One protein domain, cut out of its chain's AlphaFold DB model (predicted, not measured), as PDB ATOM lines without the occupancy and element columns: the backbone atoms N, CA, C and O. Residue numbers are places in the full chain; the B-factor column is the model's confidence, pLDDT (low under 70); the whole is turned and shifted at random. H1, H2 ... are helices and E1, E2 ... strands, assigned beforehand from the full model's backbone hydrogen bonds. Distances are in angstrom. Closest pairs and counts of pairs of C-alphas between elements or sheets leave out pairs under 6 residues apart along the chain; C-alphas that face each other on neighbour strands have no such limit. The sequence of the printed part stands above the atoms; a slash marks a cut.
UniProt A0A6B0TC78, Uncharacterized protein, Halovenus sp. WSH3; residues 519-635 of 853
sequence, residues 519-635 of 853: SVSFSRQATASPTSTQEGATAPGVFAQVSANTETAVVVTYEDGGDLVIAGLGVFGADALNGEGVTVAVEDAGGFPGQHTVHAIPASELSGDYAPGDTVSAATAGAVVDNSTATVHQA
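AT A GLANCE: This is residues 519 to 635 of the 853 residues of an uncharacterized protein of Halovenus sp. WSH3 (UniProt A0A6B0TC78). What shape do these coordinates make? They make a compact sandwich, a strongly twisted, curled sheet of E2, E8, E7, E4 and E5 face to face with a small sheet of E1, E3 and E6. The loop of residues 528 to 540 reaches out to 25 A from the mean of the C-alphas. What is printed? The printed part has 117 residues, mostly strand by class, running E1 to E7, H1, E8; the larger sheet is mixed, the smaller antiparallel. The radius of gyration of the C-alphas is 13.7 A, and they span 40 by 35 by 21 A.

HOW THE PARTS SIT: How is the smaller sheet paired? E1, residues 519 to 522, and E6, residues 582 to 585, are antiparallel to E3, residues 541 to 548; within hydrogen-bond range are N 521 and O 545, 2.8 A, and N 542 and O 584, 2.8 A. And the larger? E2, residues 525 to 527, is parallel to E8, residues 626 to 635, with N 527 and O 633 at 3.0 A. E7, residues 594 to 602, is antiparallel to E8, with N 596 and O 630 at 2.9 A, and to E4, residues 552 to 560, with N 555 and O 599 at 3.0 A; E4 and E5, residues 563 to 572, form a hairpin, with N 554 and O 570 at 2.8 A. Where do the sheets meet? The closest C-alphas of E1 and E8 are those of Phe 522 and Ser 628, 5.3 A; of E5 and E6, those of Gly 568 and Ala 585, 5.6 A. H1, residues 618 to 622, only grazes the larger sheet; its O i to N i+4 pair is within hydrogen-bond range.

IN THESE COORDINATES: Where does E1 begin? C-alpha 519 is at (168.893, 196.155, 114.319). Which strands are longest? E8 measures 28.5 A and ends at C-alpha 635, (141.093, 192.492, 118.694); E7 measures 25.8 A and E5 24.6 A, bending by 68 degrees at residue 567.

THE WHOLE: How large is it? The two C-alphas farthest apart, of Ser 532 and Ala 619, are 43.2 A apart. Which links are long? E2 to E3 and E7 to H1. Is anything cut or uncertain? The printed part has no cut, and no printed residue is under 70 in pLDDT.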
ATOM      1  N   SER A 519     169.981 195.264 114.721       94.81
ATOM      2  CA  SER A 519     168.893 196.155 114.319       94.81
ATOM      3  C   SER A 519     167.535 195.526 114.600       94.81
ATOM      4  O   SER A 519     167.355 194.314 114.438       94.81
ATOM      5  N   VAL A 520     166.569 196.344 115.017       97.31
ATOM      6  CA  VAL A 520     165.205 195.942 115.363       97.31
ATOM      7  C   VAL A 520     164.196 196.795 114.597       97.31
ATOM      8  O   VAL A 520     164.143 198.017 114.706       97.31
ATOM      9  N   SER A 521     163.290 196.137 113.876       97.50
ATOM     10  CA  SER A 521     162.082 196.756 113.337       97.50
ATOM     11  C   SER A 521     160.845 196.079 113.910       97.50
ATOM     12  O   SER A 521     160.546 194.912 113.636       97.50
ATOM     13  N   PHE A 522     160.100 196.839 114.707       97.69
ATOM     14  CA  PHE A 522     158.870 196.397 115.338       97.69
ATOM     15  C   PHE A 522     157.695 197.243 114.852       97.69
ATOM     16  O   PHE A 522     157.737 198.470 114.835       97.69
ATOM     17  N   SER A 523     156.630 196.575 114.413       94.94
ATOM     18  CA  SER A 523     155.443 197.218 113.848       94.94
ATOM     19  C   SER A 523     154.194 196.879 114.644       94.94
ATOM     20  O   SER A 523     154.107 195.836 115.296       94.94
ATOM     21  N   ARG A 524     153.199 197.769 114.545       94.38
ATOM     22  CA  ARG A 524     151.887 197.567 115.160       94.38
ATOM     23  C   ARG A 524     151.266 196.264 114.674       94.38
ATOM     24  O   ARG A 524     151.261 195.979 113.477       94.38
ATOM     25  N   GLN A 525     150.722 195.508 115.611       95.69
ATOM     26  CA  GLN A 525     150.138 194.194 115.370       95.69
ATOM     27  C   GLN A 525     149.099 193.884 116.443       95.69
ATOM     28  O   GLN A 525     149.024 194.571 117.457       95.69
ATOM     29  N   ALA A 526     148.297 192.858 116.218       96.06
ATOM     30  CA  ALA A 526     147.428 192.258 117.206       96.06
ATOM     31  C   ALA A 526     147.987 190.904 117.649       96.06
ATOM     32  O   ALA A 526     148.732 190.243 116.925       96.06
ATOM     33  N   THR A 527     147.588 190.480 118.836       95.31
ATOM     34  CA  THR A 527     147.752 189.103 119.299       95.31
ATOM     35  C   THR A 527     146.589 188.744 120.217       95.31
ATOM     36  O   THR A 527     145.692 189.570 120.418       95.31
ATOM     37  N   ALA A 528     146.531 187.508 120.715       95.56
ATOM     38  CA  ALA A 528     145.397 187.005 121.492       95.56
ATOM     39  C   ALA A 528     144.048 187.286 120.800       95.56
ATOM     40  O   ALA A 528     143.052 187.632 121.440       95.56
ATOM     41  N   SER A 529     144.040 187.185 119.468       96.38
ATOM     42  CA  SER A 529     142.962 187.656 118.597       96.38
ATOM     43  C   SER A 529     142.485 186.522 117.685       96.38
ATOM     44  O   SER A 529     143.258 185.606 117.388       96.38
ATOM     45  N   PRO A 530     141.218 186.529 117.241       96.38
ATOM     46  CA  PRO A 530     140.662 185.445 116.438       96.38
ATOM     47  C   PRO A 530     141.307 185.349 115.052       96.38
ATOM     48  O   PRO A 530     141.744 186.336 114.453       96.38
ATOM     49  N   THR A 531     141.330 184.129 114.523       93.94
ATOM     50  CA  THR A 531     141.729 183.836 113.148       93.94
ATOM     51  C   THR A 531     140.868 182.724 112.576       93.94
ATOM     52  O   THR A 531     140.484 181.786 113.263       93.94
ATOM     53  N   SER A 532     140.613 182.779 111.277       89.38
ATOM     54  CA  SER A 532     139.876 181.759 110.538       89.38
ATOM     55  C   SER A 532     140.634 180.439 110.344       89.38
ATOM     56  O   SER A 532     140.082 179.490 109.784       89.38
ATOM     57  N   THR A 533     141.896 180.376 110.774       85.81
ATOM     58  CA  THR A 533     142.764 179.197 110.641       85.81
ATOM     59  C   THR A 533     142.705 178.247 111.841       85.81
ATOM     60  O   THR A 533     143.108 177.091 111.704       85.81
ATOM     61  N   GLN A 534     142.157 178.684 112.981       87.62
ATOM     62  CA  GLN A 534     141.982 177.862 114.182       87.62
ATOM     63  C   GLN A 534     140.713 178.249 114.953       87.62
ATOM     64  O   GLN A 534     140.126 179.299 114.717       87.62
ATOM     65  N   GLU A 535     140.272 177.395 115.877       87.25
ATOM     66  CA  GLU A 535     139.200 177.761 116.808       87.25
ATOM     67  C   GLU A 535     139.769 178.564 117.985       87.25
ATOM     68  O   GLU A 535     140.757 178.160 118.599       87.25
ATOM     69  N   GLY A 536     139.104 179.666 118.337       88.94
ATOM     70  CA  GLY A 536     139.511 180.542 119.436       88.94
ATOM     71  C   GLY A 536     140.532 181.610 119.034       88.94
ATOM     72  O   GLY A 536     140.793 181.848 117.855       88.94
ATOM     73  N   ALA A 537     141.064 182.297 120.042       93.56
ATOM     74  CA  ALA A 537     142.108 183.298 119.866       93.56
ATOM     75  C   ALA A 537     143.482 182.643 119.639       93.56
ATOM     76  O   ALA A 537     143.709 181.495 120.029       93.56
ATOM     77  N   THR A 538     144.395 183.385 119.019       95.56
ATOM     78  CA  THR A 538     145.817 183.028 118.939       95.56
ATOM     79  C   THR A 538     146.477 183.011 120.314       95.56
ATOM     80  O   THR A 538     146.018 183.678 121.245       95.56
ATOM     81  N   ALA A 539     147.559 182.250 120.463       95.81
ATOM     82  CA  ALA A 539     148.418 182.363 121.636       95.81
ATOM     83  C   ALA A 539     149.132 183.736 121.627       95.81
ATOM     84  O   ALA A 539     149.592 184.147 120.560       95.81
ATOM     85  N   PRO A 540     149.245 184.449 122.768       96.06
ATOM     86  CA  PRO A 540     149.868 185.773 122.821       96.06
ATOM     87  C   PRO A 540     151.339 185.762 122.377       96.06
ATOM     88  O   PRO A 540     152.177 185.099 122.984       96.06
ATOM     89  N   GLY A 541     151.669 186.515 121.333       96.56
ATOM     90  CA  GLY A 541     153.008 186.591 120.763       96.56
ATOM     91  C   GLY A 541     153.263 187.912 120.047       96.56
ATOM     92  O   GLY A 541     152.342 188.584 119.586       96.56
ATOM     93  N   VAL A 542     154.538 188.270 119.953       97.38
ATOM     94  CA  VAL A 542     155.044 189.468 119.287       97.38
ATOM     95  C   VAL A 542     156.014 189.057 118.191       97.38
ATOM     96  O   VAL A 542     156.927 188.273 118.427       97.38
ATOM     97  N   PHE A 543     155.826 189.595 116.991       97.50
ATOM     98  CA  PHE A 543     156.736 189.427 115.863       97.50
ATOM     99  C   PHE A 543     157.527 190.710 115.603       97.50
ATOM    100  O   PHE A 543     156.940 191.793 115.502       97.50
ATOM    101  N   ALA A 544     158.841 190.583 115.435       97.62
ATOM    102  CA  ALA A 544     159.738 191.677 115.079       97.62
ATOM    103  C   ALA A 544     160.786 191.214 114.064       97.62
ATOM    104  O   ALA A 544     161.228 190.068 114.094       97.62
ATOM    105  N   GLN A 545     161.198 192.110 113.169       97.75
ATOM    106  CA  GLN A 545     162.350 191.876 112.301       97.75
ATOM    107  C   GLN A 545     163.607 192.250 113.072       97.75
ATOM    108  O   GLN A 545     163.736 193.393 113.502       97.75
ATOM    109  N   VAL A 546     164.496 191.282 113.274       97.12
ATOM    110  CA  VAL A 546     165.732 191.476 114.033       97.12
ATOM    111  C   VAL A 546     166.899 190.934 113.220       97.12
ATOM    112  O   VAL A 546     166.833 189.807 112.716       97.12
ATOM    113  N   SER A 547     167.957 191.729 113.092       95.81
ATOM    114  CA  SER A 547     169.262 191.274 112.616       95.81
ATOM    115  C   SER A 547     170.290 191.416 113.727       95.81
ATOM    116  O   SER A 547     170.269 192.432 114.411       95.81
ATOM    117  N   ALA A 548     171.185 190.448 113.903       94.81
ATOM    118  CA  ALA A 548     172.314 190.579 114.819       94.81
ATOM    119  C   ALA A 548     173.486 189.698 114.379       94.81
ATOM    120  O   ALA A 548     173.284 188.619 113.817       94.81
ATOM    121  N   ASN A 549     174.713 190.138 114.653       91.69
ATOM    122  CA  ASN A 549     175.928 189.381 114.331       91.69
ATOM    123  C   ASN A 549     176.381 188.418 115.451       91.69
ATOM    124  O   ASN A 549     177.309 187.636 115.242       91.69
ATOM    125  N   THR A 550     175.710 188.435 116.606       92.06
ATOM    126  CA  THR A 550     175.989 187.580 117.769       92.06
ATOM    127  C   THR A 550     174.719 186.893 118.298       92.06
ATOM    128  O   THR A 550     173.620 187.097 117.781       92.06
ATOM    129  N   GLU A 551     174.869 186.013 119.290       95.25
ATOM    130  CA  GLU A 551     173.735 185.470 120.040       95.25
ATOM    131  C   GLU A 551     173.083 186.584 120.868       95.25
ATOM    132  O   GLU A 551     173.728 187.213 121.708       95.25
ATOM    133  N   THR A 552     171.795 186.822 120.634       95.94
ATOM    134  CA  THR A 552     171.084 188.004 121.127       95.94
ATOM    135  C   THR A 552     169.766 187.591 121.770       95.94
ATOM    136  O   THR A 552     168.987 186.802 121.225       95.94
ATOM    137  N   ALA A 553     169.507 188.148 122.946       97.19
ATOM    138  CA  ALA A 553     168.214 188.152 123.596       97.19
ATOM    139  C   ALA A 553     167.317 189.221 122.958       97.19
ATOM    140  O   ALA A 553     167.636 190.410 122.948       97.19
ATOM    141  N   VAL A 554     166.175 188.784 122.435       98.00
ATOM    142  CA  VAL A 554     165.098 189.651 121.964       98.00
ATOM    143  C   VAL A 554     164.072 189.750 123.084       98.00
ATOM    144  O   VAL A 554     163.361 188.785 123.384       98.00
ATOM    145  N   VAL A 555     164.038 190.910 123.736       98.19
ATOM    146  CA  VAL A 555     163.242 191.152 124.944       98.19
ATOM    147  C   VAL A 555     162.092 192.090 124.608       98.19
ATOM    148  O   VAL A 555     162.304 193.204 124.139       98.19
ATOM    149  N   VAL A 556     160.864 191.646 124.851       98.31
ATOM    150  CA  VAL A 556     159.652 192.454 124.716       98.31
ATOM    151  C   VAL A 556     159.314 193.012 126.089       98.31
ATOM    152  O   VAL A 556     159.152 192.250 127.037       98.31
ATOM    153  N   THR A 557     159.181 194.328 126.198       98.38
ATOM    154  CA  THR A 557     158.892 195.014 127.465       98.38
ATOM    155  C   THR A 557     157.712 195.966 127.345       98.38
ATOM    156  O   THR A 557     157.347 196.374 126.239       98.38
ATOM    157  N   TYR A 558     157.144 196.340 128.486       97.56
ATOM    158  CA  TYR A 558     156.231 197.467 128.652       97.56
ATOM    159  C   TYR A 558     156.674 198.314 129.853       97.56
ATOM    160  O   TYR A 558     157.409 197.840 130.720       97.56
ATOM    161  N   GLU A 559     156.231 199.569 129.911       96.00
ATOM    162  CA  GLU A 559     156.509 200.442 131.055       96.00
ATOM    163  C   GLU A 559     155.431 200.297 132.142       96.00
ATOM    164  O   GLU A 559     154.236 200.449 131.865       96.00
ATOM    165  N   ASP A 560     155.844 200.077 133.392       95.31
ATOM    166  CA  ASP A 560     154.991 200.176 134.582       95.31
ATOM    167  C   ASP A 560     155.692 200.999 135.662       95.31
ATOM    168  O   ASP A 560     156.801 200.690 136.080       95.31
ATOM    169  N   GLY A 561     155.082 202.104 136.090       90.06
ATOM    170  CA  GLY A 561     155.673 202.967 137.120       90.06
ATOM    171  C   GLY A 561     157.020 203.624 136.761       90.06
ATOM    172  O   GLY A 561     157.635 204.213 137.647       90.06
ATOM    173  N   GLY A 562     157.445 203.581 135.491       90.19
ATOM    174  CA  GLY A 562     158.764 204.035 135.023       90.19
ATOM    175  C   GLY A 562     159.806 202.917 134.900       90.19
ATOM    176  O   GLY A 562     160.913 203.179 134.439       90.19
ATOM    177  N   ASP A 563     159.444 201.691 135.275       94.25
ATOM    178  CA  ASP A 563     160.279 200.504 135.150       94.25
ATOM    179  C   ASP A 563     159.970 199.760 133.838       94.25
ATOM    180  O   ASP A 563     158.813 199.669 133.420       94.25
ATOM    181  N   LEU A 564     161.004 199.197 133.203       96.44
ATOM    182  CA  LEU A 564     160.859 198.310 132.045       96.44
ATOM    183  C   LEU A 564     160.552 196.893 132.539       96.44
ATOM    184  O   LEU A 564     161.425 196.235 133.104       96.44
ATOM    185  N   VAL A 565     159.327 196.415 132.327       98.12
ATOM    186  CA  VAL A 565     158.887 195.073 132.733       98.12
ATOM    187  C   VAL A 565     158.837 194.152 131.521       98.12
ATOM    188  O   VAL A 565     158.338 194.533 130.464       98.12
ATOM    189  N   ILE A 566     159.368 192.939 131.656       98.38
ATOM    190  CA  ILE A 566     159.484 191.968 130.563       98.38
ATOM    191  C   ILE A 566     158.129 191.292 130.314       98.38
ATOM    192  O   ILE A 566     157.656 190.525 131.141       98.38
ATOM    193  N   ALA A 567     157.533 191.510 129.143       98.00
ATOM    194  CA  ALA A 567     156.339 190.797 128.671       98.00
ATOM    195  C   ALA A 567     156.682 189.411 128.094       98.00
ATOM    196  O   ALA A 567     155.918 188.449 128.206       98.00
ATOM    197  N   GLY A 568     157.842 189.314 127.444       97.69
ATOM    198  CA  GLY A 568     158.313 188.114 126.763       97.69
ATOM    199  C   GLY A 568     159.805 188.198 126.465       97.69
ATOM    200  O   GLY A 568     160.345 189.286 126.270       97.69
ATOM    201  N   LEU A 569     160.481 187.054 126.425       97.25
ATOM    202  CA  LEU A 569     161.922 186.978 126.189       97.25
ATOM    203  C   LEU A 569     162.257 185.729 125.373       97.25
ATOM    204  O   LEU A 569     161.769 184.637 125.666       97.25
ATOM    205  N   GLY A 570     163.114 185.880 124.365       96.75
ATOM    206  CA  GLY A 570     163.696 184.761 123.625       96.75
ATOM    207  C   GLY A 570     165.163 185.018 123.291       96.75
ATOM    208  O   GLY A 570     165.514 186.129 122.915       96.75
ATOM    209  N   VAL A 571     166.015 183.999 123.416       96.81
ATOM    210  CA  VAL A 571     167.435 184.070 123.028       96.81
ATOM    211  C   VAL A 571     167.633 183.328 121.713       96.81
ATOM    212  O   VAL A 571     167.217 182.175 121.572       96.81
ATOM    213  N   PHE A 572     168.265 183.993 120.750       96.50
ATOM    214  CA  PHE A 572     168.443 183.495 119.392       96.50
ATOM    215  C   PHE A 572     169.911 183.602 118.982       96.50
ATOM    216  O   PHE A 572     170.555 184.622 119.206       96.50
ATOM    217  N   GLY A 573     170.434 182.558 118.340       95.50
ATOM    218  CA  GLY A 573     171.755 182.625 117.717       95.50
ATOM    219  C   GLY A 573     171.753 183.545 116.492       95.50
ATOM    220  O   GLY A 573     170.735 183.647 115.806       95.50
ATOM    221  N   ALA A 574     172.906 184.143 116.177       92.62
ATOM    222  CA  ALA A 574     173.085 185.076 115.056       92.62
ATOM    223  C   ALA A 574     172.519 184.559 113.717       92.62
ATOM    224  O   ALA A 574     171.860 185.294 112.989       92.62
ATOM    225  N   ASP A 575     172.686 183.264 113.420       92.88
ATOM    226  CA  ASP A 575     172.181 182.644 112.183       92.88
ATOM    227  C   ASP A 575     170.649 182.754 112.017       92.88
ATOM    228  O   ASP A 575     170.144 182.721 110.894       92.88
ATOM    229  N   ALA A 576     169.901 182.852 113.124       94.19
ATOM    230  CA  ALA A 576     168.449 183.040 113.122       94.19
ATOM    231  C   ALA A 576     168.039 184.523 113.041       94.19
ATOM    232  O   ALA A 576     166.887 184.822 112.735       94.19
ATOM    233  N   LEU A 577     168.970 185.443 113.303       95.44
ATOM    234  CA  LEU A 577     168.765 186.888 113.325       95.44
ATOM    235  C   LEU A 577     169.353 187.512 112.059       95.44
ATOM    236  O   LEU A 577     170.311 188.278 112.081       95.44
ATOM    237  N   ASN A 578     168.758 187.161 110.923       92.38
ATOM    238  CA  ASN A 578     169.169 187.594 109.585       92.38
ATOM    239  C   ASN A 578     168.257 188.696 108.999       92.38
ATOM    240  O   ASN A 578     168.344 188.998 107.809       92.38
ATOM    241  N   GLY A 579     167.352 189.257 109.811       90.12
ATOM    242  CA  GLY A 579     166.344 190.234 109.392       90.12
ATOM    243  C   GLY A 579     165.019 189.644 108.881       90.12
ATOM    244  O   GLY A 579     164.077 190.404 108.674       90.12
ATOM    245  N   GLU A 580     164.882 188.320 108.713       87.12
ATOM    246  CA  GLU A 580     163.623 187.691 108.255       87.12
ATOM    247  C   GLU A 580     162.511 187.724 109.326       87.12
ATOM    248  O   GLU A 580     161.322 187.704 108.994       87.12
ATOM    249  N   GLY A 581     162.898 187.865 110.598       90.50
ATOM    250  CA  GLY A 581     162.031 188.133 111.743       90.50
ATOM    251  C   GLY A 581     161.797 186.951 112.679       90.50
ATOM    252  O   GLY A 581     161.815 185.788 112.284       90.50
ATOM    253  N   VAL A 582     161.584 187.278 113.951       96.56
ATOM    254  CA  VAL A 582     161.432 186.337 115.063       96.56
ATOM    255  C   VAL A 582     160.128 186.585 115.807       96.56
ATOM    256  O   VAL A 582     159.627 187.710 115.862       96.56
ATOM    257  N   THR A 583     159.588 185.520 116.396       97.44
ATOM    258  CA  THR A 583     158.423 185.585 117.279       97.44
ATOM    259  C   THR A 583     158.857 185.331 118.714       97.44
ATOM    260  O   THR A 583     159.520 184.336 118.998       97.44
ATOM    261  N   VAL A 584     158.454 186.223 119.615       97.88
ATOM    262  CA  VAL A 584     158.630 186.092 121.061       97.88
ATOM    263  C   VAL A 584     157.256 185.880 121.686       97.88
ATOM    264  O   VAL A 584     156.335 186.667 121.458       97.88
ATOM    265  N   ALA A 585     157.101 184.798 122.447       97.62
ATOM    266  CA  ALA A 585     155.878 184.538 123.197       97.62
ATOM    267  C   ALA A 585     155.705 185.596 124.296       97.62
ATOM    268  O   ALA A 585     156.667 185.955 124.974       97.62
ATOM    269  N   VAL A 586     154.480 186.085 124.467       96.44
ATOM    270  CA  VAL A 586     154.120 187.004 125.549       96.44
ATOM    271  C   VAL A 586     153.535 186.171 126.681       96.44
ATOM    272  O   VAL A 586     152.447 185.607 126.548       96.44
ATOM    273  N   GLU A 587     154.270 186.058 127.782       96.38
ATOM    274  CA  GLU A 587     153.878 185.238 128.937       96.38
ATOM    275  C   GLU A 587     153.435 186.090 130.130       96.38
ATOM    276  O   GLU A 587     152.639 185.621 130.948       96.38
ATOM    277  N   ASP A 588     153.879 187.347 130.193       96.88
ATOM    278  CA  ASP A 588     153.312 188.360 131.075       96.88
ATOM    279  C   ASP A 588     152.432 189.321 130.263       96.88
ATOM    280  O   ASP A 588     152.860 189.921 129.280       96.88
ATOM    281  N   ALA A 589     151.162 189.414 130.657       92.69
ATOM    282  CA  ALA A 589     150.151 190.208 129.959       92.69
ATOM    283  C   ALA A 589     150.041 191.647 130.495       92.69
ATOM    284  O   ALA A 589     149.078 192.351 130.178       92.69
ATOM    285  N   GLY A 590     150.967 192.083 131.351       91.44
ATOM    286  CA  GLY A 590     151.046 193.472 131.767       91.44
ATOM    287  C   GLY A 590     151.308 194.390 130.574       91.44
ATOM    288  O   GLY A 590     151.801 193.972 129.531       91.44
ATOM    289  N   GLY A 591     150.842 195.636 130.671       88.75
ATOM    290  CA  GLY A 591     150.903 196.592 129.557       88.75
ATOM    291  C   GLY A 591     150.052 196.225 128.329       88.75
ATOM    292  O   GLY A 591     149.927 197.046 127.420       88.75
ATOM    293  N   PHE A 592     149.432 195.040 128.290       88.00
ATOM    294  CA  PHE A 592     148.642 194.555 127.166       88.00
ATOM    295  C   PHE A 592     147.131 194.798 127.348       88.00
ATOM    296  O   PHE A 592     146.581 194.528 128.419       88.00
ATOM    297  N   PRO A 593     146.408 195.232 126.297       92.19
ATOM    298  CA  PRO A 593     146.930 195.801 125.056       92.19
ATOM    299  C   PRO A 593     147.541 197.188 125.296       92.19
ATOM    300  O   PRO A 593     147.055 197.955 126.126       92.19
ATOM    301  N   GLY A 594     148.568 197.544 124.526       93.94
ATOM    302  CA  GLY A 594     149.288 198.794 124.753       93.94
ATOM    303  C   GLY A 594     150.626 198.886 124.034       93.94
ATOM    304  O   GLY A 594     150.937 198.099 123.136       93.94
ATOM    305  N   GLN A 595     151.402 199.904 124.392       95.56
ATOM    306  CA  GLN A 595     152.733 200.116 123.840       95.56
ATOM    307  C   GLN A 595     153.709 199.100 124.431       95.56
ATOM    308  O   GLN A 595     153.757 198.925 125.643       95.56
ATOM    309  N   HIS A 596     154.461 198.446 123.556       97.56
ATOM    310  CA  HIS A 596     155.546 197.553 123.926       97.56
ATOM    311  C   HIS A 596     156.800 197.942 123.148       97.56
ATOM    312  O   HIS A 596     156.715 198.496 122.043       97.56
ATOM    313  N   THR A 597     157.954 197.605 123.703       98.31
ATOM    314  CA  THR A 597     159.258 197.825 123.083       98.31
ATOM    315  C   THR A 597     159.983 196.500 122.955       98.31
ATOM    316  O   THR A 597     160.071 195.743 123.921       98.31
ATOM    317  N   VAL A 598     160.480 196.220 121.753       98.50
ATOM    318  CA  VAL A 598     161.353 195.083 121.466       98.50
ATOM    319  C   VAL A 598     162.791 195.576 121.513       98.50
ATOM    320  O   VAL A 598     163.129 196.505 120.783       98.50
ATOM    321  N   HIS A 599     163.618 194.950 122.343       98.12
ATOM    322  CA  HIS A 599     165.035 195.260 122.526       98.12
ATOM    323  C   HIS A 599     165.897 194.119 121.993       98.12
ATOM    324  O   HIS A 599     165.584 192.954 122.247       98.12
ATOM    325  N   ALA A 600     166.983 194.448 121.299       97.00
ATOM    326  CA  ALA A 600     168.065 193.526 120.979       97.00
ATOM    327  C   ALA A 600     169.216 193.744 121.966       97.00
ATOM    328  O   ALA A 600     169.823 194.814 122.000       97.00
ATOM    329  N   ILE A 601     169.494 192.724 122.774       95.38
ATOM    330  CA  ILE A 601     170.522 192.750 123.817       95.38
ATOM    331  C   ILE A 601     171.418 191.527 123.618       95.38
ATOM    332  O   ILE A 601     170.885 190.417 123.548       95.38
ATOM    333  N   PRO A 602     172.747 191.659 123.525       93.69
ATOM    334  CA  PRO A 602     173.632 190.503 123.429       93.69
ATOM    335  C   PRO A 602     173.407 189.572 124.617       93.69
ATOM    336  O   PRO A 602     173.304 190.018 125.758       93.69
ATOM    337  N   ALA A 603     173.311 188.268 124.365       93.75
ATOM    338  CA  ALA A 603     172.932 187.315 125.406       93.75
ATOM    339  C   ALA A 603     173.944 187.273 126.569       93.75
ATOM    340  O   ALA A 603     173.555 187.007 127.705       93.75
ATOM    341  N   SER A 604     175.219 187.574 126.296       89.62
ATOM    342  CA  SER A 604     176.282 187.681 127.303       89.62
ATOM    343  C   SER A 604     176.139 188.882 128.241       89.62
ATOM    344  O   SER A 604     176.669 188.831 129.344       89.62
ATOM    345  N   GLU A 605     175.409 189.924 127.831       91.12
ATOM    346  CA  GLU A 605     175.252 191.185 128.572       91.12
ATOM    347  C   GLU A 605     173.982 191.217 129.446       91.12
ATOM    348  O   GLU A 605     173.649 192.215 130.095       91.12
ATOM    349  N   LEU A 606     173.237 190.109 129.498       92.94
ATOM    350  CA  LEU A 606     172.171 189.953 130.480       92.94
ATOM    351  C   LEU A 606     172.790 189.846 131.879       92.94
ATOM    352  O   LEU A 606     173.568 188.941 132.167       92.94
ATOM    353  N   SER A 607     172.397 190.738 132.789       93.75
ATOM    354  CA  SER A 607     172.959 190.793 134.146       93.75
ATOM    355  C   SER A 607     172.453 189.678 135.072       93.75
ATOM    356  O   SER A 607     172.872 189.585 136.228       93.75
ATOM    357  N   GLY A 608     171.547 188.830 134.584       91.88
ATOM    358  CA  GLY A 608     170.992 187.698 135.308       91.88
ATOM    359  C   GLY A 608     170.008 186.887 134.469       91.88
ATOM    360  O   GLY A 608     169.727 187.205 133.313       91.88
ATOM    361  N   ASP A 609     169.469 185.838 135.086       93.62
ATOM    362  CA  ASP A 609     168.391 185.040 134.510       93.62
ATOM    363  C   ASP A 609     167.061 185.789 134.675       93.62
ATOM    364  O   ASP A 609     166.547 185.903 135.788       93.62
ATOM    365  N   TYR A 610     166.512 186.288 133.570       96.38
ATOM    366  CA  TYR A 610     165.221 186.974 133.542       96.38
ATOM    367  C   TYR A 610     164.082 186.039 133.130       96.38
ATOM    368  O   TYR A 610     164.240 185.183 132.255       96.38
ATOM    369  N   ALA A 611     162.905 186.263 133.704       96.44
ATOM    370  CA  ALA A 611     161.638 185.686 133.286       96.44
ATOM    371  C   ALA A 611     160.611 186.792 132.963       96.44
ATOM    372  O   ALA A 611     160.729 187.921 133.445       96.44
ATOM    373  N   PRO A 612     159.573 186.493 132.166       97.50
ATOM    374  CA  PRO A 612     158.452 187.410 131.996       97.50
ATOM    375  C   PRO A 612     157.816 187.802 133.339       97.50
ATOM    376  O   PRO A 612     157.599 186.957 134.210       97.50
ATOM    377  N   GLY A 613     157.545 189.097 133.500       97.06
ATOM    378  CA  GLY A 613     157.122 189.754 134.734       97.06
ATOM    379  C   GLY A 613     158.267 190.388 135.537       97.06
ATOM    380  O   GLY A 613     157.997 191.200 136.422       97.06
ATOM    381  N   ASP A 614     159.529 190.064 135.237       98.00
ATOM    382  CA  ASP A 614     160.678 190.693 135.891       98.00
ATOM    383  C   ASP A 614     160.937 192.109 135.356       98.00
ATOM    384  O   ASP A 614     160.688 192.425 134.189       98.00
ATOM    385  N   THR A 615     161.489 192.961 136.218       97.25
ATOM    386  CA  THR A 615     161.975 194.294 135.848       97.25
ATOM    387  C   THR A 615     163.406 194.214 135.324       97.25
ATOM    388  O   THR A 615     164.275 193.617 135.962       97.25
ATOM    389  N   VAL A 616     163.674 194.864 134.193       96.19
ATOM    390  CA  VAL A 616     165.014 194.967 133.605       96.19
ATOM    391  C   VAL A 616     165.917 195.816 134.507       96.19
ATOM    392  O   VAL A 616     165.567 196.933 134.885       96.19
ATOM    393  N   SER A 617     167.100 195.303 134.852       96.44
ATOM    394  CA  SER A 617     168.088 196.077 135.618       96.44
ATOM    395  C   SER A 617     168.715 197.202 134.786       96.44
ATOM    396  O   SER A 617     168.790 197.111 133.563       96.44
ATOM    397  N   ALA A 618     169.270 198.222 135.448       93.31
ATOM    398  CA  ALA A 618     169.991 199.302 134.767       93.31
ATOM    399  C   ALA A 618     171.170 198.797 133.912       93.31
ATOM    400  O   ALA A 618     171.393 199.322 132.827       93.31
ATOM    401  N   ALA A 619     171.879 197.754 134.365       90.50
ATOM    402  CA  ALA A 619     172.979 197.152 133.610       90.50
ATOM    403  C   ALA A 619     172.490 196.544 132.284       90.50
ATOM    404  O   ALA A 619     173.019 196.854 131.226       90.50
ATOM    405  N   THR A 620     171.415 195.750 132.321       94.31
ATOM    406  CA  THR A 620     170.835 195.158 131.103       94.31
ATOM    407  C   THR A 620     170.184 196.201 130.201       94.31
ATOM    408  O   THR A 620     170.274 196.089 128.985       94.31
ATOM    409  N   ALA A 621     169.568 197.239 130.771       93.81
ATOM    410  CA  ALA A 621     169.048 198.357 129.991       93.81
ATOM    411  C   ALA A 621     170.170 199.138 129.279       93.81
ATOM    412  O   ALA A 621     169.969 199.595 128.158       93.81
ATOM    413  N   GLY A 622     171.348 199.259 129.901       89.50
ATOM    414  CA  GLY A 622     172.537 199.864 129.291       89.50
ATOM    415  C   GLY A 622     173.155 199.032 128.163       89.50
ATOM    416  O   GLY A 622     173.838 199.588 127.315       89.50
ATOM    417  N   ALA A 623     172.870 197.728 128.113       91.12
ATOM    418  CA  ALA A 623     173.363 196.811 127.083       91.12
ATOM    419  C   ALA A 623     172.453 196.699 125.842       91.12
ATOM    420  O   ALA A 623     172.681 195.857 124.971       91.12
ATOM    421  N   VAL A 624     171.385 197.499 125.763       94.19
ATOM    422  CA  VAL A 624     170.491 197.517 124.597       94.19
ATOM    423  C   VAL A 624     171.233 198.105 123.399       94.19
ATOM    424  O   VAL A 624     171.574 199.283 123.400       94.19
ATOM    425  N   VAL A 625     171.433 197.287 122.364       92.81
ATOM    426  CA  VAL A 625     172.122 197.694 121.128       92.81
ATOM    427  C   VAL A 625     171.171 198.459 120.215       92.81
ATOM    428  O   VAL A 625     171.505 199.530 119.722       92.81
ATOM    429  N   ASP A 626     169.960 197.932 120.028       95.69
ATOM    430  CA  ASP A 626     168.889 198.613 119.301       95.69
ATOM    431  C   ASP A 626     167.521 198.218 119.865       95.69
ATOM    432  O   ASP A 626     167.347 197.148 120.460       95.69
ATOM    433  N   ASN A 627     166.530 199.088 119.694       97.56
ATOM    434  CA  ASN A 627     165.164 198.817 120.109       97.56
ATOM    435  C   ASN A 627     164.129 199.514 119.225       97.56
ATOM    436  O   ASN A 627     164.368 200.533 118.583       97.56
ATOM    437  N   SER A 628     162.923 198.956 119.214       98.38
ATOM    438  CA  SER A 628     161.819 199.490 118.429       98.38
ATOM    439  C   SER A 628     160.506 199.347 119.182       98.38
ATOM    440  O   SER A 628     160.227 198.315 119.792       98.38
ATOM    441  N   THR A 629     159.686 200.398 119.147       98.06
ATOM    442  CA  THR A 629     158.458 200.514 119.944       98.06
ATOM    443  C   THR A 629     157.225 200.560 119.049       98.06
ATOM    444  O   THR A 629     157.152 201.355 118.111       98.06
ATOM    445  N   ALA A 630     156.214 199.754 119.372       96.25
ATOM    446  CA  ALA A 630     154.934 199.751 118.675       96.25
ATOM    447  C   ALA A 630     153.776 199.353 119.602       96.25
ATOM    448  O   ALA A 630     153.961 198.854 120.709       96.25
ATOM    449  N   THR A 631     152.546 199.593 119.148       94.69
ATOM    450  CA  THR A 631     151.336 199.164 119.860       94.69
ATOM    451  C   THR A 631     150.992 197.723 119.512       94.69
ATOM    452  O   THR A 631     150.863 197.384 118.332       94.69
ATOM    453  N   VAL A 632     150.783 196.906 120.541       95.88
ATOM    454  CA  VAL A 632     150.234 195.558 120.415       95.88
ATOM    455  C   VAL A 632     148.773 195.594 120.851       95.88
ATOM    456  O   VAL A 632     148.454 195.943 121.988       95.88
ATOM    457  N   HIS A 633     147.884 195.301 119.910       94.88
ATOM    458  CA  HIS A 633     146.441 195.365 120.089       94.88
ATOM    459  C   HIS A 633     145.865 194.011 120.513       94.88
ATOM    460  O   HIS A 633     146.365 192.948 120.144       94.88
ATOM    461  N   GLN A 634     144.734 194.067 121.203       93.75
ATOM    462  CA  GLN A 634     143.801 192.963 121.327       93.75
ATOM    463  C   GLN A 634     142.581 193.274 120.465       93.75
ATOM    464  O   GLN A 634     141.967 194.336 120.600       93.75
ATOM    465  N   ALA A 635     142.237 192.356 119.571       95.44
ATOM    466  CA  ALA A 635     141.093 192.492 118.694       95.44
ATOM    467  C   ALA A 635     140.059 191.398 118.968       95.44
ATOM    468  O   ALA A 635     140.395 190.232 119.181       95.44
TER     469      ALA A 635